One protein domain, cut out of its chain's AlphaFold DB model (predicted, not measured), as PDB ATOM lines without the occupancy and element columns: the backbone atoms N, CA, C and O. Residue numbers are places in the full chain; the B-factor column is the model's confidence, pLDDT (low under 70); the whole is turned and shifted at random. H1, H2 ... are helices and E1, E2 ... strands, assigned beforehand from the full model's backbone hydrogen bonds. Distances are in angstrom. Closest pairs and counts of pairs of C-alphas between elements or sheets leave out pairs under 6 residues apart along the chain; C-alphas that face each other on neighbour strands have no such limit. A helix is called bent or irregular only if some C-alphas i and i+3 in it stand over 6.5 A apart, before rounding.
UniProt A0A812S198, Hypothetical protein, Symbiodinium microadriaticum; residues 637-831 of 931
ATOM      1  N   PRO A 637     385.674 343.906 364.763       82.69
ATOM      2  CA  PRO A 637     384.919 342.656 364.893       82.69
ATOM      3  C   PRO A 637     384.902 342.063 366.311       82.69
ATOM      4  O   PRO A 637     383.874 341.544 366.743       82.69
ATOM      5  N   VAL A 638     386.022 342.169 367.033       87.12
ATOM      6  CA  VAL A 638     386.196 341.804 368.449       87.12
ATOM      7  C   VAL A 638     387.027 342.902 369.122       87.12
ATOM      8  O   VAL A 638     387.933 343.451 368.497       87.12
ATOM      9  N   VAL A 639     386.707 343.245 370.373       84.25
ATOM     10  CA  VAL A 639     387.316 344.350 371.133       84.25
ATOM     11  C   VAL A 639     387.565 343.925 372.598       84.25
ATOM     12  O   VAL A 639     386.692 343.288 373.196       84.25
ATOM     13  N   PRO A 640     388.713 344.275 373.217       82.25
ATOM     14  CA  PRO A 640     388.945 344.078 374.653       82.25
ATOM     15  C   PRO A 640     387.975 344.900 375.518       82.25
ATOM     16  O   PRO A 640     387.684 346.060 375.210       82.25
ATOM     17  N   PHE A 641     387.466 344.329 376.614       83.88
ATOM     18  CA  PHE A 641     386.410 344.966 377.415       83.88
ATOM     19  C   PHE A 641     386.853 346.272 378.093       83.88
ATOM     20  O   PHE A 641     386.023 347.136 378.367       83.88
ATOM     21  N   GLU A 642     388.154 346.462 378.310       82.69
ATOM     22  CA  GLU A 642     388.753 347.670 378.880       82.69
ATOM     23  C   GLU A 642     388.596 348.902 377.971       82.69
ATOM     24  O   GLU A 642     388.671 350.042 378.440       82.69
ATOM     25  N   GLN A 643     388.350 348.692 376.673       79.06
ATOM     26  CA  GLN A 643     388.109 349.763 375.703       79.06
ATOM     27  C   GLN A 643     386.647 350.243 375.690       79.06
ATOM     28  O   GLN A 643     386.369 351.325 375.175       79.06
ATOM     29  N   LEU A 644     385.705 349.482 376.267       84.56
ATOM     30  CA  LEU A 644     384.275 349.802 376.255       84.56
ATOM     31  C   LEU A 644     383.714 349.931 377.679       84.56
ATOM     32  O   LEU A 644     383.543 348.943 378.391       84.56
ATOM     33  N   ALA A 645     383.337 351.151 378.075       85.56
ATOM     34  CA  ALA A 645     382.940 351.450 379.455       85.56
ATOM     35  C   ALA A 645     381.783 350.575 379.983       85.56
ATOM     36  O   ALA A 645     381.858 350.114 381.116       85.56
ATOM     37  N   VAL A 646     380.769 350.269 379.162       87.88
ATOM     38  CA  VAL A 646     379.647 349.382 379.544       87.88
ATOM     39  C   VAL A 646     380.084 347.925 379.777       87.88
ATOM     40  O   VAL A 646     379.524 347.236 380.630       87.88
ATOM     41  N   ALA A 647     381.119 347.447 379.080       88.56
ATOM     42  CA  ALA A 647     381.666 346.111 379.313       88.56
ATOM     43  C   ALA A 647     382.446 346.050 380.634       88.56
ATOM     44  O   ALA A 647     382.325 345.075 381.374       88.56
ATOM     45  N   LYS A 648     383.148 347.131 380.994       87.00
ATOM     46  CA  LYS A 648     383.693 347.304 382.345       87.00
ATOM     47  C   LYS A 648     382.587 347.443 383.405       87.00
ATOM     48  O   LYS A 648     382.686 346.828 384.460       87.00
ATOM     49  N   GLU A 649     381.504 348.166 383.128       88.19
ATOM     50  CA  GLU A 649     380.377 348.339 384.058       88.19
ATOM     51  C   GLU A 649     379.674 347.006 384.385       88.19
ATOM     52  O   GLU A 649     379.248 346.786 385.520       88.19
ATOM     53  N   LEU A 650     379.632 346.054 383.443       88.31
ATOM     54  CA  LEU A 650     379.204 344.668 383.700       88.31
ATOM     55  C   LEU A 650     380.097 343.939 384.726       88.31
ATOM     56  O   LEU A 650     379.595 343.088 385.468       88.31
ATOM     57  N   VAL A 651     381.390 344.268 384.805       87.50
ATOM     58  CA  VAL A 651     382.315 343.745 385.828       87.50
ATOM     59  C   VAL A 651     382.138 344.498 387.148       87.50
ATOM     60  O   VAL A 651     381.907 343.860 388.175       87.50
ATOM     61  N   ASP A 652     382.168 345.833 387.117       86.69
ATOM     62  CA  ASP A 652     382.140 346.701 388.306       86.69
ATOM     63  C   ASP A 652     380.801 346.606 389.075       86.69
ATOM     64  O   ASP A 652     380.784 346.565 390.305       86.69
ATOM     65  N   SER A 653     379.668 346.460 388.374       84.19
ATOM     66  CA  SER A 653     378.354 346.140 388.973       84.19
ATOM     67  C   SER A 653     378.264 344.713 389.541       84.19
ATOM     68  O   SER A 653     377.280 344.330 390.189       84.19
ATOM     69  N   GLY A 654     379.264 343.876 389.259       84.00
ATOM     70  CA  GLY A 654     379.274 342.453 389.560       84.00
ATOM     71  C   GLY A 654     378.204 341.663 388.806       84.00
ATOM     72  O   GLY A 654     377.773 340.628 389.322       84.00
ATOM     73  N   ALA A 655     377.720 342.141 387.653       85.19
ATOM     74  CA  ALA A 655     376.783 341.408 386.798       85.19
ATOM     75  C   ALA A 655     377.472 340.196 386.153       85.19
ATOM     76  O   ALA A 655     376.970 339.080 386.253       85.19
ATOM     77  N   ALA A 656     378.677 340.384 385.609       85.00
ATOM     78  CA  ALA A 656     379.499 339.309 385.056       85.00
ATOM     79  C   ALA A 656     379.832 338.236 386.116       85.00
ATOM     80  O   ALA A 656     379.672 337.038 385.880       85.00
ATOM     81  N   LYS A 657     380.156 338.664 387.346       84.50
ATOM     82  CA  LYS A 657     380.362 337.765 388.497       84.50
ATOM     83  C   LYS A 657     379.096 336.999 388.921       84.50
ATOM     84  O   LYS A 657     379.220 335.970 389.572       84.50
ATOM     85  N   ALA A 658     377.898 337.466 388.562       83.62
ATOM     86  CA  ALA A 658     376.641 336.746 388.798       83.62
ATOM     87  C   ALA A 658     376.294 335.731 387.684       83.62
ATOM     88  O   ALA A 658     375.397 334.916 387.875       83.62
ATOM     89  N   ILE A 659     377.004 335.765 386.548       83.88
ATOM     90  CA  ILE A 659     376.959 334.733 385.496       83.88
ATOM     91  C   ILE A 659     378.022 333.652 385.736       83.88
ATOM     92  O   ILE A 659     377.780 332.481 385.461       83.88
ATOM     93  N   SER A 660     379.187 334.019 386.276       81.31
ATOM     94  CA  SER A 660     380.249 333.071 386.641       81.31
ATOM     95  C   SER A 660     379.731 331.974 387.586       81.31
ATOM     96  O   SER A 660     379.247 332.267 388.677       81.31
ATOM     97  N   GLY A 661     379.856 330.707 387.183       71.69
ATOM     98  CA  GLY A 661     379.370 329.538 387.927       71.69
ATOM     99  C   GLY A 661     377.869 329.232 387.790       71.69
ATOM    100  O   GLY A 661     377.400 328.270 388.394       71.69
ATOM    101  N   LEU A 662     377.106 330.006 387.010       82.00
ATOM    102  CA  LEU A 662     375.667 329.799 386.814       82.00
ATOM    103  C   LEU A 662     375.372 328.504 386.030       82.00
ATOM    104  O   LEU A 662     375.884 328.303 384.929       82.00
ATOM    105  N   ALA A 663     374.479 327.661 386.556       77.62
ATOM    106  CA  ALA A 663     374.144 326.340 386.009       77.62
ATOM    107  C   ALA A 663     372.802 326.301 385.240       77.62
ATOM    108  O   ALA A 663     372.027 325.352 385.361       77.62
ATOM    109  N   ALA A 664     372.506 327.336 384.445       77.88
ATOM    110  CA  ALA A 664     371.210 327.481 383.779       77.88
ATOM    111  C   ALA A 664     370.864 326.314 382.829       77.88
ATOM    112  O   ALA A 664     371.644 325.905 381.962       77.88
ATOM    113  N   SER A 665     369.644 325.791 382.968       70.12
ATOM    114  CA  SER A 665     369.176 324.619 382.221       70.12
ATOM    115  C   SER A 665     368.681 324.952 380.806       70.12
ATOM    116  O   SER A 665     368.891 324.133 379.901       70.12
ATOM    117  N   GLN A 666     368.083 326.138 380.625       81.19
ATOM    118  CA  GLN A 666     367.427 326.651 379.414       81.19
ATOM    119  C   GLN A 666     367.864 328.096 379.096       81.19
ATOM    120  O   GLN A 666     368.396 328.797 379.955       81.19
ATOM    121  N   ALA A 667     367.632 328.549 377.858       85.88
ATOM    122  CA  ALA A 667     367.883 329.931 377.437       85.88
ATOM    123  C   ALA A 667     366.749 330.877 377.883       85.88
ATOM    124  O   ALA A 667     365.584 330.481 377.892       85.88
ATOM    125  N   ALA A 668     367.075 332.129 378.222       88.81
ATOM    126  CA  ALA A 668     366.143 333.069 378.852       88.81
ATOM    127  C   ALA A 668     366.374 334.527 378.409       88.81
ATOM    128  O   ALA A 668     367.511 334.992 378.364       88.81
ATOM    129  N   SER A 669     365.304 335.276 378.122       88.75
ATOM    130  CA  SER A 669     365.375 336.720 377.821       88.75
ATOM    131  C   SER A 669     365.313 337.543 379.112       88.75
ATOM    132  O   SER A 669     364.408 337.330 379.921       88.75
ATOM    133  N   LEU A 670     366.272 338.456 379.314       89.06
ATOM    134  CA  LEU A 670     366.464 339.203 380.567       89.06
ATOM    135  C   LEU A 670     366.106 340.689 380.431       89.06
ATOM    136  O   LEU A 670     365.418 341.240 381.283       89.06
ATOM    137  N   ILE A 671     366.524 341.348 379.351       88.81
ATOM    138  CA  ILE A 671     366.076 342.707 379.001       88.81
ATOM    139  C   ILE A 671     365.831 342.727 377.497       88.81
ATOM    140  O   ILE A 671     366.709 342.340 376.731       88.81
ATOM    141  N   LYS A 672     364.653 343.174 377.059       87.75
ATOM    142  CA  LYS A 672     364.252 343.200 375.648       87.75
ATOM    143  C   LYS A 672     363.610 344.547 375.339       87.75
ATOM    144  O   LYS A 672     362.557 344.858 375.891       87.75
ATOM    145  N   ARG A 673     364.235 345.340 374.460       81.69
ATOM    146  CA  ARG A 673     363.764 346.680 374.050       81.69
ATOM    147  C   ARG A 673     363.408 347.565 375.255       81.69
ATOM    148  O   ARG A 673     362.279 348.026 375.396       81.69
ATOM    149  N   THR A 674     364.366 347.749 376.162       82.69
ATOM    150  CA  THR A 674     364.245 348.454 377.464       82.69
ATOM    151  C   THR A 674     363.338 347.836 378.537       82.69
ATOM    152  O   THR A 674     363.432 348.231 379.698       82.69
ATOM    153  N   LYS A 675     362.507 346.833 378.216       84.44
ATOM    154  CA  LYS A 675     361.636 346.169 379.202       84.44
ATOM    155  C   LYS A 675     362.304 344.951 379.836       84.44
ATOM    156  O   LYS A 675     363.073 344.239 379.188       84.44
ATOM    157  N   THR A 676     361.961 344.674 381.093       84.50
ATOM    158  CA  THR A 676     362.356 343.447 381.801       84.50
ATOM    159  C   THR A 676     361.803 342.216 381.078       84.50
ATOM    160  O   THR A 676     360.609 342.131 380.796       84.50
ATOM    161  N   GLY A 677     362.674 341.260 380.762       82.38
ATOM    162  CA  GLY A 677     362.330 340.034 380.050       82.38
ATOM    163  C   GLY A 677     361.642 338.995 380.939       82.38
ATOM    164  O   GLY A 677     361.802 338.972 382.160       82.38
ATOM    165  N   SER A 678     360.897 338.082 380.312       82.00
ATOM    166  CA  SER A 678     360.145 337.017 381.000       82.00
ATOM    167  C   SER A 678     361.021 336.024 381.778       82.00
ATOM    168  O   SER A 678     360.497 335.294 382.624       82.00
ATOM    169  N   GLY A 679     362.332 336.009 381.514       79.69
ATOM    170  CA  GLY A 679     363.336 335.200 382.201       79.69
ATOM    171  C   GLY A 679     363.858 335.784 383.516       79.69
ATOM    172  O   GLY A 679     364.597 335.093 384.207       79.69
ATOM    173  N   CYS A 680     363.480 337.007 383.908       80.81
ATOM    174  CA  CYS A 680     363.893 337.622 385.180       80.81
ATOM    175  C   CYS A 680     363.129 337.081 386.400       80.81
ATOM    176  O   CYS A 680     362.588 337.839 387.204       80.81
ATOM    177  N   LYS A 681     363.073 335.756 386.528       79.19
ATOM    178  CA  LYS A 681     362.447 335.033 387.638       79.19
ATOM    179  C   LYS A 681     363.512 334.289 388.437       79.19
ATOM    180  O   LYS A 681     364.589 334.001 387.916       79.19
ATOM    181  N   GLU A 682     363.182 333.978 389.689       72.50
ATOM    182  CA  GLU A 682     363.914 333.027 390.540       72.50
ATOM    183  C   GLU A 682     365.441 333.241 390.501       72.50
ATOM    184  O   GLU A 682     365.918 334.293 390.934       72.50
ATOM    185  N   GLU A 683     366.209 332.290 389.965       71.38
ATOM    186  CA  GLU A 683     367.681 332.299 389.928       71.38
ATOM    187  C   GLU A 683     368.285 333.522 389.210       71.38
ATOM    188  O   GLU A 683     369.363 333.994 389.575       71.38
ATOM    189  N   LEU A 684     367.585 334.069 388.211       80.69
ATOM    190  CA  LEU A 684     368.086 335.131 387.330       80.69
ATOM    191  C   LEU A 684     367.710 336.546 387.802       80.69
ATOM    192  O   LEU A 684     368.234 337.529 387.276       80.69
ATOM    193  N   SER A 685     366.868 336.663 388.834       81.62
ATOM    194  CA  SER A 685     366.454 337.936 389.456       81.62
ATOM    195  C   SER A 685     367.640 338.865 389.766       81.62
ATOM    196  O   SER A 685     367.715 339.981 389.252       81.62
ATOM    197  N   LYS A 686     368.632 338.362 390.511       83.44
ATOM    198  CA  LYS A 686     369.856 339.081 390.921       83.44
ATOM    199  C   LYS A 686     370.760 339.494 389.756       83.44
ATOM    200  O   LYS A 686     371.589 340.391 389.916       83.44
ATOM    201  N   VAL A 687     370.636 338.837 388.600       85.75
ATOM    202  CA  VAL A 687     371.322 339.235 387.362       85.75
ATOM    203  C   VAL A 687     370.569 340.410 386.738       85.75
ATOM    204  O   VAL A 687     371.172 341.443 386.450       85.75
ATOM    205  N   CYS A 688     369.244 340.305 386.611       86.88
ATOM    206  CA  CYS A 688     368.402 341.371 386.070       86.88
ATOM    207  C   CYS A 688     368.459 342.667 386.898       86.88
ATOM    208  O   CYS A 688     368.574 343.738 386.314       86.88
ATOM    209  N   GLU A 689     368.482 342.588 388.234       87.12
ATOM    210  CA  GLU A 689     368.653 343.738 389.149       87.12
ATOM    211  C   GLU A 689     369.996 344.479 389.021       87.12
ATOM    212  O   GLU A 689     370.165 345.570 389.580       87.12
ATOM    213  N   LYS A 690     370.983 343.864 388.362       89.31
ATOM    214  CA  LYS A 690     372.275 344.485 388.046       89.31
ATOM    215  C   LYS A 690     372.283 345.015 386.620       89.31
ATOM    216  O   LYS A 690     372.640 346.167 386.415       89.31
ATOM    217  N   LEU A 691     371.801 344.223 385.659       88.94
ATOM    218  CA  LEU A 691     371.655 344.643 384.263       88.94
ATOM    219  C   LEU A 691     370.736 345.867 384.108       88.94
ATOM    220  O   LEU A 691     371.016 346.727 383.282       88.94
ATOM    221  N   SER A 692     369.682 345.989 384.924       85.69
ATOM    222  CA  SER A 692     368.758 347.131 384.895       85.69
ATOM    223  C   SER A 692     369.350 348.442 385.427       85.69
ATOM    224  O   SER A 692     368.758 349.497 385.218       85.69
ATOM    225  N   LYS A 693     370.509 348.395 386.099       88.12
ATOM    226  CA  LYS A 693     371.244 349.584 386.567       88.12
ATOM    227  C   LYS A 693     372.240 350.109 385.532       88.12
ATOM    228  O   LYS A 693     372.660 351.254 385.638       88.12
ATOM    229  N   ILE A 694     372.586 349.288 384.536       89.94
ATOM    230  CA  ILE A 694     373.535 349.632 383.476       89.94
ATOM    231  C   ILE A 694     372.780 350.381 382.380       89.94
ATOM    232  O   ILE A 694     372.076 349.778 381.563       89.94
ATOM    233  N   ALA A 695     372.916 351.707 382.362       88.62
ATOM    234  CA  ALA A 695     372.106 352.585 381.517       88.62
ATOM    235  C   ALA A 695     372.228 352.262 380.015       88.62
ATOM    236  O   ALA A 695     371.232 352.332 379.293       88.62
ATOM    237  N   ASP A 696     373.412 351.865 379.530       89.19
ATOM    238  CA  ASP A 696     373.631 351.493 378.122       89.19
ATOM    239  C   ASP A 696     372.900 350.212 377.688       89.19
ATOM    240  O   ASP A 696     372.666 350.027 376.495       89.19
ATOM    241  N   ILE A 697     372.528 349.340 378.633       90.56
ATOM    242  CA  ILE A 697     371.750 348.117 378.380       90.56
ATOM    243  C   ILE A 697     370.263 348.392 378.626       90.56
ATOM    244  O   ILE A 697     369.420 348.097 377.781       90.56
ATOM    245  N   GLN A 698     369.934 348.991 379.774       89.12
ATOM    246  CA  GLN A 698     368.555 349.235 380.197       89.12
ATOM    247  C   GLN A 698     367.825 350.240 379.293       89.12
ATOM    248  O   GLN A 698     366.634 350.070 379.048       89.12
ATOM    249  N   SER A 699     368.520 351.237 378.732       88.44
ATOM    250  CA  SER A 699     367.918 352.203 377.798       88.44
ATOM    251  C   SER A 699     367.968 351.793 376.320       88.44
ATOM    252  O   SER A 699     367.534 352.562 375.462       88.44
ATOM    253  N   ASN A 700     368.476 350.599 375.991       88.88
ATOM    254  CA  ASN A 700     368.608 350.162 374.603       88.88
ATOM    255  C   ASN A 700     367.276 349.648 374.012       88.88
ATOM    256  O   ASN A 700     366.827 348.533 374.293       88.88
ATOM    257  N   GLY A 701     366.660 350.461 373.147       81.94
ATOM    258  CA  GLY A 701     365.431 350.114 372.420       81.94
ATOM    259  C   GLY A 701     365.616 349.047 371.336       81.94
ATOM    260  O   GLY A 701     364.677 348.315 371.028       81.94
ATOM    261  N   PHE A 702     366.828 348.903 370.794       80.25
ATOM    262  CA  PHE A 702     367.150 347.931 369.746       80.25
ATOM    263  C   PHE A 702     367.704 346.605 370.285       80.25
ATOM    264  O   PHE A 702     367.813 345.644 369.524       80.25
ATOM    265  N   GLY A 703     368.092 346.553 371.560       82.25
ATOM    266  CA  GLY A 703     368.788 345.417 372.160       82.25
ATOM    267  C   GLY A 703     367.877 344.331 372.741       82.25
ATOM    268  O   GLY A 703     366.794 344.595 373.276       82.25
ATOM    269  N   GLU A 704     368.369 343.094 372.714       88.81
ATOM    270  CA  GLU A 704     367.939 342.017 373.605       88.81
ATOM    271  C   GLU A 704     369.142 341.419 374.345       88.81
ATOM    272  O   GLU A 704     370.020 340.791 373.752       88.81
ATOM    273  N   THR A 705     369.150 341.587 375.666       91.12
ATOM    274  CA  THR A 705     370.065 340.908 376.582       91.12
ATOM    275  C   THR A 705     369.426 339.608 377.056       91.12
ATOM    276  O   THR A 705     368.348 339.610 377.660       91.12
ATOM    277  N   ARG A 706     370.083 338.484 376.771       91.81
ATOM    278  CA  ARG A 706     369.551 337.130 376.957       91.81
ATOM    279  C   ARG A 706     370.643 336.139 377.345       91.81
ATOM    280  O   ARG A 706     371.771 336.208 376.862       91.81
ATOM    281  N   LEU A 707     370.285 335.182 378.189       90.81
ATOM    282  CA  LEU A 707     371.119 334.037 378.514       90.81
ATOM    283  C   LEU A 707     370.949 332.966 377.434       90.81
ATOM    284  O   LEU A 707     369.842 332.478 377.202       90.81
ATOM    285  N   LEU A 708     372.045 332.604 376.778       91.50
ATOM    286  CA  LEU A 708     372.136 331.482 375.852       91.50
ATOM    287  C   LEU A 708     372.666 330.258 376.603       91.50
ATOM    288  O   LEU A 708     373.484 330.392 377.508       91.50
ATOM    289  N   VAL A 709     372.237 329.062 376.206       90.75
ATOM    290  CA  VAL A 709     372.789 327.799 376.716       90.75
ATOM    291  C   VAL A 709     373.335 327.020 375.531       90.75
ATOM    292  O   VAL A 709     372.576 326.472 374.728       90.75
ATOM    293  N   LEU A 710     374.659 327.026 375.397       90.12
ATOM    294  CA  LEU A 710     375.369 326.330 374.333       90.12
ATOM    295  C   LEU A 710     375.275 324.816 374.542       90.12
ATOM    296  O   LEU A 710     375.195 324.331 375.673       90.12
ATOM    297  N   LYS A 711     375.276 324.073 373.434       88.19
ATOM    298  CA  LYS A 711     375.362 322.611 373.433       88.19
ATOM    299  C   LYS A 711     376.761 322.209 372.982       88.19
ATOM    300  O   LYS A 711     377.257 322.759 372.003       88.19
ATOM    301  N   GLU A 712     377.326 321.236 373.685       89.12
ATOM    302  CA  GLU A 712     378.579 320.548 373.367       89.12
ATOM    303  C   GLU A 712     378.740 320.299 371.858       89.12
ATOM    304  O   GLU A 712     377.821 319.811 371.193       89.12
ATOM    305  N   GLY A 713     379.882 320.718 371.305       82.50
ATOM    306  CA  GLY A 713     380.259 320.542 369.898       82.50
ATOM    307  C   GLY A 713     379.409 321.302 368.867       82.50
ATOM    308  O   GLY A 713     379.784 321.367 367.695       82.50
ATOM    309  N   LYS A 714     378.272 321.903 369.246       88.75
ATOM    310  CA  LYS A 714     377.347 322.523 368.291       88.75
ATOM    311  C   LYS A 714     377.656 324.003 368.069       88.75
ATOM    312  O   LYS A 714     377.515 324.823 368.973       88.75
ATOM    313  N   LYS A 715     377.927 324.367 366.809       88.31
ATOM    314  CA  LYS A 715     377.933 325.766 366.353       88.31
ATOM    315  C   LYS A 715     376.543 326.389 366.529       88.31
ATOM    316  O   LYS A 715     375.578 325.975 365.886       88.31
ATOM    317  N   GLN A 716     376.460 327.392 367.394       90.38
ATOM    318  CA  GLN A 716     375.290 328.233 367.613       90.38
ATOM    319  C   GLN A 716     375.546 329.595 366.962       90.38
ATOM    320  O   GLN A 716     376.322 330.398 367.479       90.38
ATOM    321  N   SER A 717     374.908 329.864 365.823       88.94
ATOM    322  CA  SER A 717     374.918 331.206 365.230       88.94
ATOM    323  C   SER A 717     374.228 332.208 366.161       88.94
ATOM    324  O   SER A 717     373.279 331.852 366.871       88.94
ATOM    325  N   LEU A 718     374.714 333.446 366.155       88.38
ATOM    326  CA  LEU A 718     374.076 334.589 366.801       88.38
ATOM    327  C   LEU A 718     373.268 335.379 365.764       88.38
ATOM    328  O   LEU A 718     373.611 335.393 364.584       88.38
ATOM    329  N   ASP A 719     372.196 336.033 366.212       81.50
ATOM    330  CA  ASP A 719     371.377 336.873 365.335       81.50
ATOM    331  C   ASP A 719     372.148 338.150 364.985       81.50
ATOM    332  O   ASP A 719     372.595 338.872 365.881       81.50
ATOM    333  N   ALA A 720     372.291 338.435 363.689       77.50
ATOM    334  CA  ALA A 720     372.954 339.646 363.222       77.50
ATOM    335  C   ALA A 720     372.142 340.907 363.578       77.50
ATOM    336  O   ALA A 720     370.909 340.889 363.616       77.50
ATOM    337  N   CYS A 721     372.833 342.024 363.814       74.25
ATOM    338  CA  CYS A 721     372.209 343.269 364.263       74.25
ATOM    339  C   CYS A 721     371.140 343.780 363.280       74.25
ATOM    340  O   CYS A 721     371.317 343.726 362.061       74.25
ATOM    341  N   THR A 722     370.080 344.384 363.817       72.06
ATOM    342  CA  THR A 722     369.121 345.202 363.054       72.06
ATOM    343  C   THR A 722     369.557 346.664 362.915       72.06
ATOM    344  O   THR A 722     368.925 347.404 362.172       72.06
ATOM    345  N   THR A 723     370.616 347.081 363.619       75.06
ATOM    346  CA  THR A 723     371.251 348.409 363.557       75.06
ATOM    347  C   THR A 723     372.665 348.355 364.148       75.06
ATOM    348  O   THR A 723     372.887 347.679 365.154       75.06
ATOM    349  N   ASN A 724     373.610 349.093 363.560       75.06
ATOM    350  CA  ASN A 724     374.967 349.311 364.081       75.06
ATOM    351  C   ASN A 724     375.028 350.291 365.269       75.06
ATOM    352  O   ASN A 724     376.099 350.507 365.827       75.06
ATOM    353  N   ALA A 725     373.886 350.812 365.732       79.25
ATOM    354  CA  ALA A 725     373.776 351.442 367.052       79.25
ATOM    355  C   ALA A 725     373.843 350.433 368.224       79.25
ATOM    356  O   ALA A 725     373.939 350.861 369.375       79.25
ATOM    357  N   ASN A 726     373.812 349.119 367.953       86.31
ATOM    358  CA  ASN A 726     373.996 348.049 368.941       86.31
ATOM    359  C   ASN A 726     375.437 347.516 368.962       86.31
ATOM    360  O   ASN A 726     375.990 347.188 367.915       86.31
ATOM    361  N   VAL A 727     375.972 347.282 370.163       89.38
ATOM    362  CA  VAL A 727     377.197 346.494 370.401       89.38
ATOM    363  C   VAL A 727     376.890 345.246 371.220       89.38
ATOM    364  O   VAL A 727     375.961 345.239 372.033       89.38
ATOM    365  N   GLY A 728     377.658 344.178 371.005       91.88
ATOM    366  CA  GLY A 728     377.499 342.904 371.702       91.88
ATOM    367  C   GLY A 728     378.548 342.712 372.777       91.88
ATOM    368  O   GLY A 728     379.716 343.038 372.577       91.88
ATOM    369  N   ILE A 729     378.132 342.153 373.909       93.69
ATOM    370  CA  ILE A 729     379.021 341.804 375.015       93.69
ATOM    371  C   ILE A 729     378.674 340.388 375.470       93.69
ATOM    372  O   ILE A 729     377.526 340.100 375.809       93.69
ATOM    373  N   LEU A 730     379.659 339.497 375.452       93.75
ATOM    374  CA  LEU A 730     379.528 338.101 375.861       93.75
ATOM    375  C   LEU A 730     380.197 337.891 377.214       93.75
ATOM    376  O   LEU A 730     381.323 338.335 377.407       93.75
ATOM    377  N   VAL A 731     379.535 337.178 378.125       93.06
ATOM    378  CA  VAL A 731     380.129 336.715 379.391       93.06
ATOM    379  C   VAL A 731     379.810 335.235 379.567       93.06
ATOM    380  O   VAL A 731     378.637 334.861 379.641       93.06
ATOM    381  N   ALA A 732     380.831 334.382 379.636       91.62
ATOM    382  CA  ALA A 732     380.649 332.945 379.838       91.62
ATOM    383  C   ALA A 732     380.579 332.581 381.334       91.62
ATOM    384  O   ALA A 732     381.233 333.207 382.171       91.62
ATOM    385  N   ALA A 733     379.790 331.558 381.680       89.88
ATOM    386  CA  ALA A 733     379.672 331.068 383.061       89.88
ATOM    387  C   ALA A 733     380.865 330.200 383.518       89.88
ATOM    388  O   ALA A 733     381.077 330.024 384.717       89.88
ATOM    389  N   LYS A 734     381.638 329.675 382.565       88.06
ATOM    390  CA  LYS A 734     382.880 328.901 382.700       88.06
ATOM    391  C   LYS A 734     383.775 329.214 381.491       88.06
ATOM    392  O   LYS A 734     383.297 329.793 380.515       88.06
ATOM    393  N   ASP A 735     385.021 328.757 381.522       88.62
ATOM    394  CA  ASP A 735     385.879 328.663 380.337       88.62
ATOM    395  C   ASP A 735     385.373 327.577 379.356       88.62
ATOM    396  O   ASP A 735     384.490 326.783 379.690       88.62
ATOM    397  N   GLY A 736     385.939 327.518 378.144       83.81
ATOM    398  CA  GLY A 736     385.658 326.453 377.163       83.81
ATOM    399  C   GLY A 736     384.603 326.786 376.098       83.81
ATOM    400  O   GLY A 736     384.224 325.913 375.314       83.81
ATOM    401  N   ALA A 737     384.144 328.040 376.029       89.38
ATOM    402  CA  ALA A 737     383.454 328.577 374.853       89.38
ATOM    403  C   ALA A 737     384.424 329.345 373.941       89.38
ATOM    404  O   ALA A 737     385.405 329.928 374.397       89.38
ATOM    405  N   ARG A 738     384.125 329.382 372.640       91.94
ATOM    406  CA  ARG A 738     384.878 330.126 371.621       91.94
ATOM    407  C   ARG A 738     383.917 330.945 370.761       91.94
ATOM    408  O   ARG A 738     382.918 330.417 370.267       91.94
ATOM    409  N   LEU A 739     384.229 332.223 370.573       92.75
ATOM    410  CA  LEU A 739     383.562 333.141 369.655       92.75
ATOM    411  C   LEU A 739     384.286 333.122 368.306       92.75
ATOM    412  O   LEU A 739     385.482 333.370 368.243       92.75
ATOM    413  N   THR A 740     383.562 332.887 367.216       91.88
ATOM    414  CA  THR A 740     384.064 333.094 365.849       91.88
ATOM    415  C   THR A 740     383.237 334.183 365.177       91.88
ATOM    416  O   THR A 740     382.029 333.999 364.997       91.88
ATOM    417  N   VAL A 741     383.885 335.289 364.805       87.38
ATOM    418  CA  VAL A 741     383.311 336.389 364.011       87.38
ATOM    419  C   VAL A 741     383.891 336.328 362.597       87.38
ATOM    420  O   VAL A 741     385.058 335.977 362.422       87.38
ATOM    421  N   ALA A 742     383.087 336.639 361.581       80.94
ATOM    422  CA  ALA A 742     383.513 336.625 360.184       80.94
ATOM    423  C   ALA A 742     384.802 337.440 359.953       80.94
ATOM    424  O   ALA A 742     384.864 338.629 360.261       80.94
ATOM    425  N   GLY A 743     385.822 336.791 359.380       72.44
ATOM    426  CA  GLY A 743     387.116 337.412 359.075       72.44
ATOM    427  C   GLY A 743     388.099 337.518 360.249       72.44
ATOM    428  O   GLY A 743     389.077 338.247 360.120       72.44
ATOM    429  N   GLN A 744     387.867 336.829 361.373       80.94
ATOM    430  CA  GLN A 744     388.783 336.773 362.525       80.94
ATOM    431  C   GLN A 744     389.024 335.340 363.020       80.94
ATOM    432  O   GLN A 744     388.233 334.432 362.756       80.94
ATOM    433  N   GLU A 745     390.111 335.148 363.772       84.62
ATOM    434  CA  GLU A 745     390.398 333.880 364.448       84.62
ATOM    435  C   GLU A 745     389.449 333.632 365.645       84.62
ATOM    436  O   GLU A 745     388.954 334.587 366.255       84.62
ATOM    437  N   PRO A 746     389.177 332.362 366.017       88.44
ATOM    438  CA  PRO A 746     388.293 332.044 367.136       88.44
ATOM    439  C   PRO A 746     388.825 332.560 368.484       88.44
ATOM    440  O   PRO A 746     389.777 332.022 369.046       88.44
ATOM    441  N   THR A 747     388.165 333.573 369.039       90.69
ATOM    442  CA  THR A 747     388.503 334.170 370.336       90.69
ATOM    443  C   THR A 747     387.962 333.294 371.478       90.69
ATOM    444  O   THR A 747     386.753 333.041 371.516       90.69
ATOM    445  N   PRO A 748     388.793 332.819 372.425       90.44
ATOM    446  CA  PRO A 748     388.312 332.062 373.579       90.44
ATOM    447  C   PRO A 748     387.552 332.970 374.557       90.44
ATOM    448  O   PRO A 748     387.981 334.087 374.843       90.44
ATOM    449  N   LEU A 749     386.436 332.478 375.097       89.75
ATOM    450  CA  LEU A 749     385.695 333.124 376.180       89.75
ATOM    451  C   LEU A 749     386.110 332.500 377.518       89.75
ATOM    452  O   LEU A 749     386.106 331.274 377.655       89.75
ATOM    453  N   LYS A 750     386.423 333.345 378.503       89.50
ATOM    454  CA  LYS A 750     386.753 332.927 379.872       89.50
ATOM    455  C   LYS A 750     385.569 333.123 380.823       89.50
ATOM    456  O   LYS A 750     384.670 333.926 380.561       89.50
ATOM    457  N   ALA A 751     385.602 332.444 381.964       88.12
ATOM    458  CA  ALA A 751     384.621 332.585 383.034       88.12
ATOM    459  C   ALA A 751     384.571 334.026 383.586       88.12
ATOM    460  O   ALA A 751     385.529 334.510 384.187       88.12
ATOM    461  N   GLY A 752     383.442 334.718 383.413       84.38
ATOM    462  CA  GLY A 752     383.214 336.053 383.980       84.38
ATOM    463  C   GLY A 752     383.993 337.218 383.345       84.38
ATOM    464  O   GLY A 752     383.731 338.362 383.715       84.38
ATOM    465  N   GLU A 753     384.897 336.975 382.391       89.19
ATOM    466  CA  GLU A 753     385.593 338.025 381.628       89.19
ATOM    467  C   GLU A 753     384.731 338.423 380.411       89.19
ATOM    468  O   GLU A 753     384.374 337.546 379.617       89.19
ATOM    469  N   PRO A 754     384.339 339.703 380.244       91.69
ATOM    470  CA  PRO A 754     383.544 340.108 379.093       91.69
ATOM    471  C   PRO A 754     384.368 340.123 377.801       91.69
ATOM    472  O   PRO A 754     385.505 340.585 377.789       91.69
ATOM    473  N   VAL A 755     383.757 339.720 376.688       91.75
ATOM    474  CA  VAL A 755     384.303 339.916 375.336       91.75
ATOM    475  C   VAL A 755     383.324 340.750 374.522       91.75
ATOM    476  O   VAL A 755     382.145 340.407 374.412       91.75
ATOM    477  N   VAL A 756     383.805 341.860 373.966       91.25
ATOM    478  CA  VAL A 756     383.007 342.790 373.159       91.25
ATOM    479  C   VAL A 756     383.154 342.424 371.684       91.25
ATOM    480  O   VAL A 756     384.254 342.108 371.235       91.25
ATOM    481  N   PHE A 757     382.062 342.449 370.919       90.69
ATOM    482  CA  PHE A 757     382.076 342.082 369.500       90.69
ATOM    483  C   PHE A 757     381.022 342.835 368.677       90.69
ATOM    484  O   PHE A 757     379.991 343.276 369.200       90.69
ATOM    485  N   ASP A 758     381.282 342.966 367.378       87.25
ATOM    486  CA  ASP A 758     380.361 343.595 366.430       87.25
ATOM    487  C   ASP A 758     379.228 342.624 366.051       87.25
ATOM    488  O   ASP A 758     379.403 341.681 365.276       87.25
ATOM    489  N   VAL A 759     378.036 342.881 366.600       86.75
ATOM    490  CA  VAL A 759     376.810 342.089 366.380       86.75
ATOM    491  C   VAL A 759     376.306 342.202 364.940       86.75
ATOM    492  O   VAL A 759     375.486 341.397 364.509       86.75
ATOM    493  N   CYS A 760     376.737 343.198 364.167       81.69
ATOM    494  CA  CYS A 760     376.311 343.346 362.778       81.69
ATOM    495  C   CYS A 760     377.002 342.368 361.826       81.69
ATOM    496  O   CYS A 760     376.482 342.130 360.728       81.69
ATOM    497  N   LEU A 761     378.135 341.806 362.250       83.81
ATOM    498  CA  LEU A 761     378.870 340.765 361.544       83.81
ATOM    499  C   LEU A 761     378.300 339.379 361.868       83.81
ATOM    500  O   LEU A 761     377.668 339.168 362.903       83.81
ATOM    501  N   GLU A 762     378.546 338.407 360.989       85.88
ATOM    502  CA  GLU A 762     378.187 337.020 361.279       85.88
ATOM    503  C   GLU A 762     379.067 336.485 362.413       85.88
ATOM    504  O   GLU A 762     380.271 336.272 362.252       85.88
ATOM    505  N   ALA A 763     378.443 336.279 363.570       90.06
ATOM    506  CA  ALA A 763     379.075 335.772 364.775       90.06
ATOM    507  C   ALA A 763     378.470 334.422 365.174       90.06
ATOM    508  O   ALA A 763     377.281 334.150 364.992       90.06
ATOM    509  N   SER A 764     379.297 333.552 365.742       91.69
ATOM    510  CA  SER A 764     378.875 332.229 366.190       91.69
ATOM    511  C   SER A 764     379.661 331.769 367.407       91.69
ATOM    512  O   SER A 764     380.840 332.085 367.556       91.69
ATOM    513  N   LEU A 765     378.989 331.012 368.265       92.69
ATOM    514  CA  LEU A 765     379.554 330.413 369.463       92.69
ATOM    515  C   LEU A 765     379.684 328.901 369.280       92.69
ATOM    516  O   LEU A 765     378.807 328.251 368.709       92.69
ATOM    517  N   GLN A 766     380.766 328.342 369.801       91.00
ATOM    518  CA  GLN A 766     380.947 326.908 370.025       91.00
ATOM    519  C   GLN A 766     381.387 326.707 371.475       91.00
ATOM    520  O   GLN A 766     382.017 327.595 372.049       91.00
ATOM    521  N   ALA A 767     381.054 325.565 372.070       90.00
ATOM    522  CA  ALA A 767     381.532 325.191 373.395       90.00
ATOM    523  C   ALA A 767     381.876 323.703 373.447       90.00
ATOM    524  O   ALA A 767     381.224 322.877 372.801       90.00
ATOM    525  N   GLU A 768     382.905 323.387 374.224       84.62
ATOM    526  CA  GLU A 768     383.397 322.022 374.439       84.62
ATOM    527  C   GLU A 768     382.528 321.252 375.456       84.62
ATOM    528  O   GLU A 768     382.491 320.031 375.421       84.62
ATOM    529  N   GLU A 769     381.734 321.955 376.275       86.38
ATOM    530  CA  GLU A 769     380.695 321.401 377.161       86.38
ATOM    531  C   GLU A 769     379.349 322.142 376.986       86.38
ATOM    532  O   GLU A 769     379.266 323.194 376.343       86.38
ATOM    533  N   LYS A 770     378.273 321.650 377.626       86.75
ATOM    534  CA  LYS A 770     377.035 322.432 377.810       86.75
ATOM    535  C   LYS A 770     377.302 323.638 378.726       86.75
ATOM    536  O   LYS A 770     377.509 323.468 379.926       86.75
ATOM    537  N   LEU A 771     377.212 324.853 378.181       89.25
ATOM    538  CA  LEU A 771     377.682 326.070 378.854       89.25
ATOM    539  C   LEU A 771     376.713 327.261 378.704       89.25
ATOM    540  O   LEU A 771     376.419 327.671 377.578       89.25
ATOM    541  N   PRO A 772     376.227 327.856 379.813       90.62
ATOM    542  CA  PRO A 772     375.548 329.147 379.786       90.62
ATOM    543  C   PRO A 772     376.490 330.307 379.424       90.62
ATOM    544  O   PRO A 772     377.588 330.435 379.970       90.62
ATOM    545  N   VAL A 773     376.034 331.179 378.525       91.88
ATOM    546  CA  VAL A 773     376.720 332.410 378.107       91.88
ATOM    547  C   VAL A 773     375.700 333.542 378.055       91.88
ATOM    548  O   VAL A 773     374.692 333.451 377.353       91.88
ATOM    549  N   LEU A 774     375.942 334.620 378.795       92.38
ATOM    550  CA  LEU A 774     375.157 335.846 378.683       92.38
ATOM    551  C   LEU A 774     375.561 336.572 377.398       92.38
ATOM    552  O   LEU A 774     376.727 336.922 377.238       92.38
ATOM    553  N   LEU A 775     374.591 336.839 376.524       93.56
ATOM    554  CA  LEU A 775     374.705 337.845 375.474       93.56
ATOM    555  C   LEU A 775     373.985 339.103 375.959       93.56
ATOM    556  O   LEU A 775     372.758 339.110 376.052       93.56
ATOM    557  N   ALA A 776     374.737 340.157 376.256       92.44
ATOM    558  CA  ALA A 776     374.205 341.493 376.471       92.44
ATOM    559  C   ALA A 776     374.311 342.327 375.188       92.44
ATOM    560  O   ALA A 776     375.262 342.188 374.416       92.44
ATOM    561  N   GLN A 777     373.324 343.195 374.969       92.38
ATOM    562  CA  GLN A 777     373.311 344.153 373.863       92.38
ATOM    563  C   GLN A 777     373.145 345.567 374.412       92.38
ATOM    564  O   GLN A 777     372.159 345.873 375.085       92.38
ATOM    565  N   ALA A 778     374.116 346.422 374.112       91.75
ATOM    566  CA  ALA A 778     374.228 347.780 374.632       91.75
ATOM    567  C   ALA A 778     374.252 348.805 373.491       91.75
ATOM    568  O   ALA A 778     374.495 348.445 372.337       91.75
ATOM    569  N   TRP A 779     374.023 350.078 373.806       88.75
ATOM    570  CA  TRP A 779     374.266 351.162 372.854       88.75
ATOM    571  C   TRP A 779     375.747 351.250 372.457       88.75
ATOM    572  O   TRP A 779     376.643 351.127 373.294       88.75
ATOM    573  N   HIS A 780     376.010 351.548 371.185       86.50
ATOM    574  CA  HIS A 780     377.340 351.921 370.711       86.50
ATOM    575  C   HIS A 780     377.799 353.233 371.382       86.50
ATOM    576  O   HIS A 780     377.013 354.187 371.441       86.50
ATOM    577  N   PRO A 781     379.049 353.334 371.882       81.44
ATOM    578  CA  PRO A 781     379.494 354.487 372.674       81.44
ATOM    579  C   PRO A 781     379.424 355.806 371.891       81.44
ATOM    580  O   PRO A 781     379.106 356.842 372.461       81.44
ATOM    581  N   GLU A 782     379.653 355.752 370.578       77.81
ATOM    582  CA  GLU A 782     379.612 356.916 369.679       77.81
ATOM    583  C   GLU A 782     378.201 357.323 369.222       77.81
ATOM    584  O   GLU A 782     378.040 358.382 368.625       77.81
ATOM    585  N   PHE A 783     377.175 356.510 369.496       78.88
ATOM    586  CA  PHE A 783     375.792 356.845 369.156       78.88
ATOM    587  C   PHE A 783     375.240 357.832 370.192       78.88
ATOM    588  O   PHE A 783     375.133 357.502 371.381       78.88
ATOM    589  N   ALA A 784     374.941 359.063 369.772       74.81
ATOM    590  CA  ALA A 784     374.820 360.199 370.681       74.81
ATOM    591  C   ALA A 784     373.526 360.173 371.514       74.81
ATOM    592  O   ALA A 784     372.485 359.683 371.082       74.81
ATOM    593  N   ALA A 785     373.549 360.772 372.711       75.69
ATOM    594  CA  ALA A 785     372.388 360.784 373.610       75.69
ATOM    595  C   ALA A 785     371.122 361.385 372.964       75.69
ATOM    596  O   ALA A 785     370.022 360.874 373.167       75.69
ATOM    597  N   VAL A 786     371.268 362.417 372.122       68.44
ATOM    598  CA  VAL A 786     370.139 362.990 371.368       68.44
ATOM    599  C   VAL A 786     369.538 361.953 370.417       68.44
ATOM    600  O   VAL A 786     368.328 361.745 370.461       68.44
ATOM    601  N   GLU A 787     370.366 361.250 369.639       73.56
ATOM    602  CA  GLU A 787     369.944 360.184 368.718       73.56
ATOM    603  C   GLU A 787     369.222 359.047 369.444       73.56
ATOM    604  O   GLU A 787     368.141 358.637 369.015       73.56
ATOM    605  N   ARG A 788     369.759 358.610 370.595       79.88
ATOM    606  CA  ARG A 788     369.104 357.645 371.492       79.88
ATOM    607  C   ARG A 788     367.695 358.120 371.857       79.88
ATOM    608  O   ARG A 788     366.743 357.360 371.690       79.88
ATOM    609  N   THR A 789     367.516 359.378 372.289       76.19
ATOM    610  CA  THR A 789     366.163 359.888 372.595       76.19
ATOM    611  C   THR A 789     365.262 360.028 371.365       76.19
ATOM    612  O   THR A 789     364.050 359.863 371.490       76.19
ATOM    613  N   THR A 790     365.818 360.343 370.193       73.38
ATOM    614  CA  THR A 790     365.054 360.487 368.947       73.38
ATOM    615  C   THR A 790     364.508 359.139 368.493       73.38
ATOM    616  O   THR A 790     363.308 359.031 368.264       73.38
ATOM    617  N   GLU A 791     365.337 358.095 368.456       74.75
ATOM    618  CA  GLU A 791     364.913 356.750 368.049       74.75
ATOM    619  C   GLU A 791     363.946 356.104 369.047       74.75
ATOM    620  O   GLU A 791     362.958 355.489 368.643       74.75
ATOM    621  N   LEU A 792     364.158 356.302 370.354       75.62
ATOM    622  CA  LEU A 792     363.227 355.833 371.389       75.62
ATOM    623  C   LEU A 792     361.828 356.456 371.262       75.62
ATOM    624  O   LEU A 792     360.843 355.779 371.548       75.62
ATOM    625  N   ARG A 793     361.725 357.716 370.811       73.50
ATOM    626  CA  ARG A 793     360.435 358.361 370.500       73.50
ATOM    627  C   ARG A 793     359.885 357.888 369.155       73.50
ATOM    628  O   ARG A 793     358.746 357.437 369.092       73.50
ATOM    629  N   ALA A 794     360.688 357.953 368.093       71.31
ATOM    630  CA  ALA A 794     360.265 357.648 366.725       71.31
ATOM    631  C   ALA A 794     359.800 356.193 366.550       71.31
ATOM    632  O   ALA A 794     358.847 355.929 365.819       71.31
ATOM    633  N   ARG A 795     360.439 355.245 367.249       73.62
ATOM    634  CA  ARG A 795     360.103 353.814 367.201       73.62
ATOM    635  C   ARG A 795     359.355 353.317 368.441       73.62
ATOM    636  O   ARG A 795     359.202 352.107 368.579       73.62
ATOM    637  N   ALA A 796     358.832 354.202 369.298       74.62
ATOM    638  CA  ALA A 796     358.118 353.841 370.531       74.62
ATOM    639  C   ALA A 796     357.067 352.733 370.322       74.62
ATOM    640  O   ALA A 796     357.112 351.701 370.989       74.62
ATOM    641  N   SER A 797     356.196 352.894 369.319       72.69
ATOM    642  CA  SER A 797     355.186 351.894 368.937       72.69
ATOM    643  C   SER A 797     355.809 350.558 368.494       72.69
ATOM    644  O   SER A 797     355.437 349.499 368.998       72.69
ATOM    645  N   ALA A 798     356.840 350.586 367.642       74.75
ATOM    646  CA  ALA A 798     357.549 349.381 367.193       74.75
ATOM    647  C   ALA A 798     358.343 348.681 368.318       74.75
ATOM    648  O   ALA A 798     358.593 347.474 368.254       74.75
ATOM    649  N   PHE A 799     358.731 349.416 369.361       77.00
ATOM    650  CA  PHE A 799     359.332 348.883 370.584       77.00
ATOM    651  C   PHE A 799     358.291 348.428 371.625       77.00
ATOM    652  O   PHE A 799     358.652 347.704 372.550       77.00
ATOM    653  N   GLY A 800     357.012 348.781 371.457       80.56
ATOM    654  CA  GLY A 800     355.935 348.481 372.404       80.56
ATOM    655  C   GLY A 800     355.961 349.353 373.665       80.56
ATOM    656  O   GLY A 800     355.557 348.889 374.732       80.56
ATOM    657  N   LEU A 801     356.483 350.579 373.571       80.31
ATOM    658  CA  LEU A 801     356.600 351.533 374.677       80.31
ATOM    659  C   LEU A 801     355.379 352.463 374.737       80.31
ATOM    660  O   LEU A 801     355.002 353.068 373.736       80.31
ATOM    661  N   SER A 802     354.801 352.604 375.929       85.50
ATOM    662  CA  SER A 802     353.834 353.657 376.262       85.50
ATOM    663  C   SER A 802     354.523 355.017 376.442       85.50
ATOM    664  O   SER A 802     355.738 355.081 376.632       85.50
ATOM    665  N   GLU A 803     353.768 356.121 376.428       80.56
ATOM    666  CA  GLU A 803     354.359 357.458 376.601       80.56
ATOM    667  C   GLU A 803     355.140 357.621 377.910       80.56
ATOM    668  O   GLU A 803     356.203 358.238 377.905       80.56
ATOM    669  N   GLU A 804     354.648 357.066 379.020       85.38
ATOM    670  CA  GLU A 804     355.339 357.141 380.313       85.38
ATOM    671  C   GLU A 804     356.619 356.299 380.331       85.38
ATOM    672  O   GLU A 804     357.628 356.725 380.891       85.38
ATOM    673  N   GLU A 805     356.643 355.157 379.638       84.25
ATOM    674  CA  GLU A 805     357.877 354.393 379.427       84.25
ATOM    675  C   GLU A 805     358.866 355.171 378.544       84.25
ATOM    676  O   GLU A 805     360.051 355.239 378.868       84.25
ATOM    677  N   VAL A 806     358.405 355.841 377.481       83.62
ATOM    678  CA  VAL A 806     359.256 356.715 376.652       83.62
ATOM    679  C   VAL A 806     359.802 357.890 377.473       83.62
ATOM    680  O   VAL A 806     360.991 358.200 377.371       83.62
ATOM    681  N   LYS A 807     358.989 358.528 378.325       85.06
ATOM    682  CA  LYS A 807     359.427 359.596 379.246       85.06
ATOM    683  C   LYS A 807     360.475 359.066 380.233       85.06
ATOM    684  O   LYS A 807     361.534 359.676 380.371       85.06
ATOM    685  N   ALA A 808     360.244 357.904 380.847       85.56
ATOM    686  CA  ALA A 808     361.174 357.283 381.791       85.56
ATOM    687  C   ALA A 808     362.516 356.892 381.143       85.56
ATOM    688  O   ALA A 808     363.576 357.255 381.653       85.56
ATOM    689  N   VAL A 809     362.495 356.209 379.994       85.38
ATOM    690  CA  VAL A 809     363.723 355.790 379.297       85.38
ATOM    691  C   VAL A 809     364.469 356.998 378.726       85.38
ATOM    692  O   VAL A 809     365.685 357.094 378.886       85.38
ATOM    693  N   THR A 810     363.780 357.968 378.108       84.56
ATOM    694  CA  THR A 810     364.464 359.176 377.607       84.56
ATOM    695  C   THR A 810     365.007 360.060 378.733       84.56
ATOM    696  O   THR A 810     366.010 360.738 378.519       84.56
ATOM    697  N   LYS A 811     364.441 359.996 379.949       87.12
ATOM    698  CA  LYS A 811     365.061 360.582 381.143       87.12
ATOM    699  C   LYS A 811     366.387 359.896 381.493       87.12
ATOM    700  O   LYS A 811     367.381 360.603 381.603       87.12
ATOM    701  N   VAL A 812     366.439 358.561 381.584       85.56
ATOM    702  CA  VAL A 812     367.708 357.826 381.814       85.56
ATOM    703  C   VAL A 812     368.765 358.223 380.776       85.56
ATOM    704  O   VAL A 812     369.915 358.485 381.124       85.56
ATOM    705  N   VAL A 813     368.359 358.349 379.508       83.50
ATOM    706  CA  VAL A 813     369.247 358.771 378.414       83.50
ATOM    707  C   VAL A 813     369.798 360.192 378.607       83.50
ATOM    708  O   VAL A 813     370.968 360.436 378.314       83.50
ATOM    709  N   ASN A 814     368.996 361.124 379.126       81.25
ATOM    710  CA  ASN A 814     369.431 362.494 379.409       81.25
ATOM    711  C   ASN A 814     370.324 362.582 380.660       81.25
ATOM    712  O   ASN A 814     371.362 363.244 380.624       81.25
ATOM    713  N   ASP A 815     369.953 361.892 381.742       83.75
ATOM    714  CA  ASP A 815     370.656 361.925 383.033       83.75
ATOM    715  C   ASP A 815     372.085 361.335 382.926       83.75
ATOM    716  O   ASP A 815     373.020 361.805 383.587       83.75
ATOM    717  N   HIS A 816     372.288 360.355 382.033       82.69
ATOM    718  CA  HIS A 816     373.589 359.713 381.781       82.69
ATOM    719  C   HIS A 816     374.442 360.380 380.679       82.69
ATOM    720  O   HIS A 816     375.644 360.101 380.583       82.69
ATOM    721  N   ALA A 817     373.877 361.299 379.884       72.69
ATOM    722  CA  ALA A 817     374.530 361.882 378.704       72.69
ATOM    723  C   ALA A 817     375.889 362.545 379.009       72.69
ATOM    724  O   ALA A 817     376.932 362.097 378.528       72.69
ATOM    725  N   LYS A 818     375.888 363.586 379.854       67.38
ATOM    726  CA  LYS A 818     377.097 364.351 380.238       67.38
ATOM    727  C   LYS A 818     377.926 363.668 381.326       67.38
ATOM    728  O   LYS A 818     379.131 363.885 381.453       67.38
ATOM    729  N   SER A 819     377.268 362.881 382.174       70.12
ATOM    730  CA  SER A 819     377.862 362.288 383.373       70.12
ATOM    731  C   SER A 819     378.694 361.044 383.047       70.12
ATOM    732  O   SER A 819     379.776 360.889 383.624       70.12
ATOM    733  N   ALA A 820     378.244 360.218 382.094       73.88
ATOM    734  CA  ALA A 820     378.884 358.965 381.699       73.88
ATOM    735  C   ALA A 820     379.195 358.886 380.192       73.88
ATOM    736  O   ALA A 820     380.326 358.567 379.822       73.88
ATOM    737  N   TRP A 821     378.240 359.183 379.307       77.19
ATOM    738  CA  TRP A 821     378.364 358.787 377.897       77.19
ATOM    739  C   TRP A 821     379.296 359.646 377.052       77.19
ATOM    740  O   TRP A 821     380.089 359.082 376.305       77.19
ATOM    741  N   GLU A 822     379.333 360.967 377.241       74.19
ATOM    742  CA  GLU A 822     380.375 361.810 376.628       74.19
ATOM    743  C   GLU A 822     381.798 361.343 377.010       74.19
ATOM    744  O   GLU A 822     382.731 361.455 376.212       74.19
ATOM    745  N   LYS A 823     381.971 360.761 378.208       78.94
ATOM    746  CA  LYS A 823     383.250 360.200 378.676       78.94
ATOM    747  C   LYS A 823     383.521 358.815 378.086       78.94
ATOM    748  O   LYS A 823     384.644 358.568 377.665       78.94
ATOM    749  N   SER A 824     382.507 357.945 378.026       79.62
ATOM    750  CA  SER A 824     382.573 356.623 377.380       79.62
ATOM    751  C   SER A 824     382.964 356.750 375.905       79.62
ATOM    752  O   SER A 824     383.928 356.131 375.456       79.62
ATOM    753  N   ALA A 825     382.295 357.653 375.183       78.00
ATOM    754  CA  ALA A 825     382.606 357.972 373.800       78.00
ATOM    755  C   ALA A 825     384.030 358.536 373.662       78.00
ATOM    756  O   ALA A 825     384.802 358.041 372.850       78.00
ATOM    757  N   LYS A 826     384.437 359.497 374.510       78.75
ATOM    758  CA  LYS A 826     385.813 360.033 374.504       78.75
ATOM    759  C   LYS A 826     386.881 358.958 374.768       78.75
ATOM    760  O   LYS A 826     387.917 358.989 374.109       78.75
ATOM    761  N   HIS A 827     386.638 358.033 375.700       81.69
ATOM    762  CA  HIS A 827     387.531 356.903 375.996       81.69
ATOM    763  C   HIS A 827     387.706 356.015 374.761       81.69
ATOM    764  O   HIS A 827     388.837 355.796 374.329       81.69
ATOM    765  N   TRP A 828     386.597 355.640 374.116       80.62
ATOM    766  CA  TRP A 828     386.579 354.879 372.863       80.62
ATOM    767  C   TRP A 828     387.435 355.525 371.757       80.62
ATOM    768  O   TRP A 828     388.231 354.828 371.125       80.62
ATOM    769  N   ARG A 829     387.384 356.860 371.585       76.00
ATOM    770  CA  ARG A 829     388.246 357.594 370.618       76.00
ATOM    771  C   ARG A 829     389.737 357.469 370.913       76.00
ATOM    772  O   ARG A 829     390.546 357.552 369.996       76.00
ATOM    773  N   SER A 830     390.099 357.323 372.186       76.56
ATOM    774  CA  SER A 830     391.494 357.222 372.629       76.56
ATOM    775  C   SER A 830     392.044 355.795 372.688       76.56
ATOM    776  O   SER A 830     393.259 355.646 372.764       76.56
ATOM    777  N   THR A 831     391.193 354.762 372.655       75.25
ATOM    778  CA  THR A 831     391.624 353.354 372.778       75.25
ATOM    779  C   THR A 831     391.355 352.488 371.548       75.25
ATOM    780  O   THR A 831     392.015 351.465 371.393       75.25
TER     781      THR A 831
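This is residues 637 to 831 of the 931 residues of the protein "Hypothetical protein" of Symbiodinium microadriaticum (UniProt A0A812S198). A strongly twisted sheet of six strands forms the core, with four short helices, H1 to H4, covering one face and the small sheet E6 E5 E8 lying over part of the other face, so that the two sheets make a partial sandwich. Beyond the end of E9, H5 and H7a lie side by side with little H6 next to them, and from there H7b turns away at a steep angle and passes close to H1. The printed part has 195 residues with seven named helices and nine named strands, in the order E1 H1 H2 E2 H3 H4 E3 E4 E5 E6 E7 E8 E9 H5 H6 H7. The large sheet runs E1 E7 E4 E9 E3 E2 and the small one E6 E5 E8, both antiparallel throughout; the class is mixed, helices and strands. The whole is compact, with a radius of gyration of the C-alphas of 15.9 A and spans of 44 by 40 by 29 A.

In the large sheet, E1 is residues 638 to 640, beginning at C-alpha 638 (386.196, 341.804, 368.449), E7 is 754 to 757, and E4, 726 to 732, is 19.8 A long. E9, residues 771 to 779, is the longest strand at 26.0 A and ends at C-alpha 779 (374.266, 351.162, 372.854); E3 is 704 to 710, 17.4 A, and E2 is 668 to 672, 10.8 A. The small sheet has E6, residues 747 to 749, E5, 737 to 741, 13.4 A, and E8, 763 to 767, 13.9 A. H1 is residues 645 to 652, 10.1 A, H2 is 655 to 659, H3 is 682 to 691, 15.3 A, and H4 is 695 to 698. H3 is irregular, with C-alphas 683 and 686 7.2 A apart. H5 is residues 785 to 794, 14.3 A, and H6 is 796 to 799. H7, residues 803 to 831, was assigned as one helix by its hydrogen bonds but is bent, with C-alphas 815 and 818 7.4 A apart. Its arms are H7a, 803 to 815, 18.1 A, and H7b, 818 to 831, 19.7 A, which ends at C-alpha 831 (391.624, 353.354, 372.778). H7b is itself irregular, with C-alphas 819 and 822 7.2 A apart.

E4 and E9 are antiparallel neighbours at 155 degrees, with N 729 and O 776 2.9 A apart. E9 and E3 stand at 161 degrees, with N 708 and O 773 2.8 A apart. E3 and E2 have N 705 and O 671 at 2.8 A, E7 and E4 N 730 and O 755 at 2.8 A, and E1 and E7 N 639 and O 756 at 2.8 A. In the small sheet, E5 and E8 have N 738 and O 766 at 2.8 A, and the hairpin E5 and E6 has N 747 and O 739 at 2.8 A. The two sheets form a sandwich, face to face, with planes 13 degrees apart. H1, H2, H3 and H4 are on the same face of the large sheet, H1 at a height of 9.2 A. H2 and H3 touch, the closest C-alphas being those of Ala 655 and Lys 690, 5.6 A. H5 and H7a touch at a shallow tilt of 8 degrees, opposite ways, the closest C-alphas being those of Thr 789 and Thr 810, 5.3 A; H5 and H6 are near each other. H7a and H7b stand at a steep tilt of 59 degrees. H7b and H1 are close but not clearly touching, the closest C-alphas being those of Ser 824 and Ala 645, 5.6 A. Every O i to N i+4 pair is within hydrogen-bond range in H2, H5 and H7a, against 3 of 4 in H1, 3 of 6 in H3 and 8 of 10 in H7b; H4 and H6 are too short for such a pair.

The C-alphas farthest apart are those of Glu 768 and Glu 803, 45.9 A. The printed part has no cut. The link E3 to E4, residues 711 to 725, is long, and its residues 716 to 717 pair antiparallel with residues 764 to 765 of E8. The mean pLDDT of the printed part is 84.0, and residues 786 and 818 are under 70.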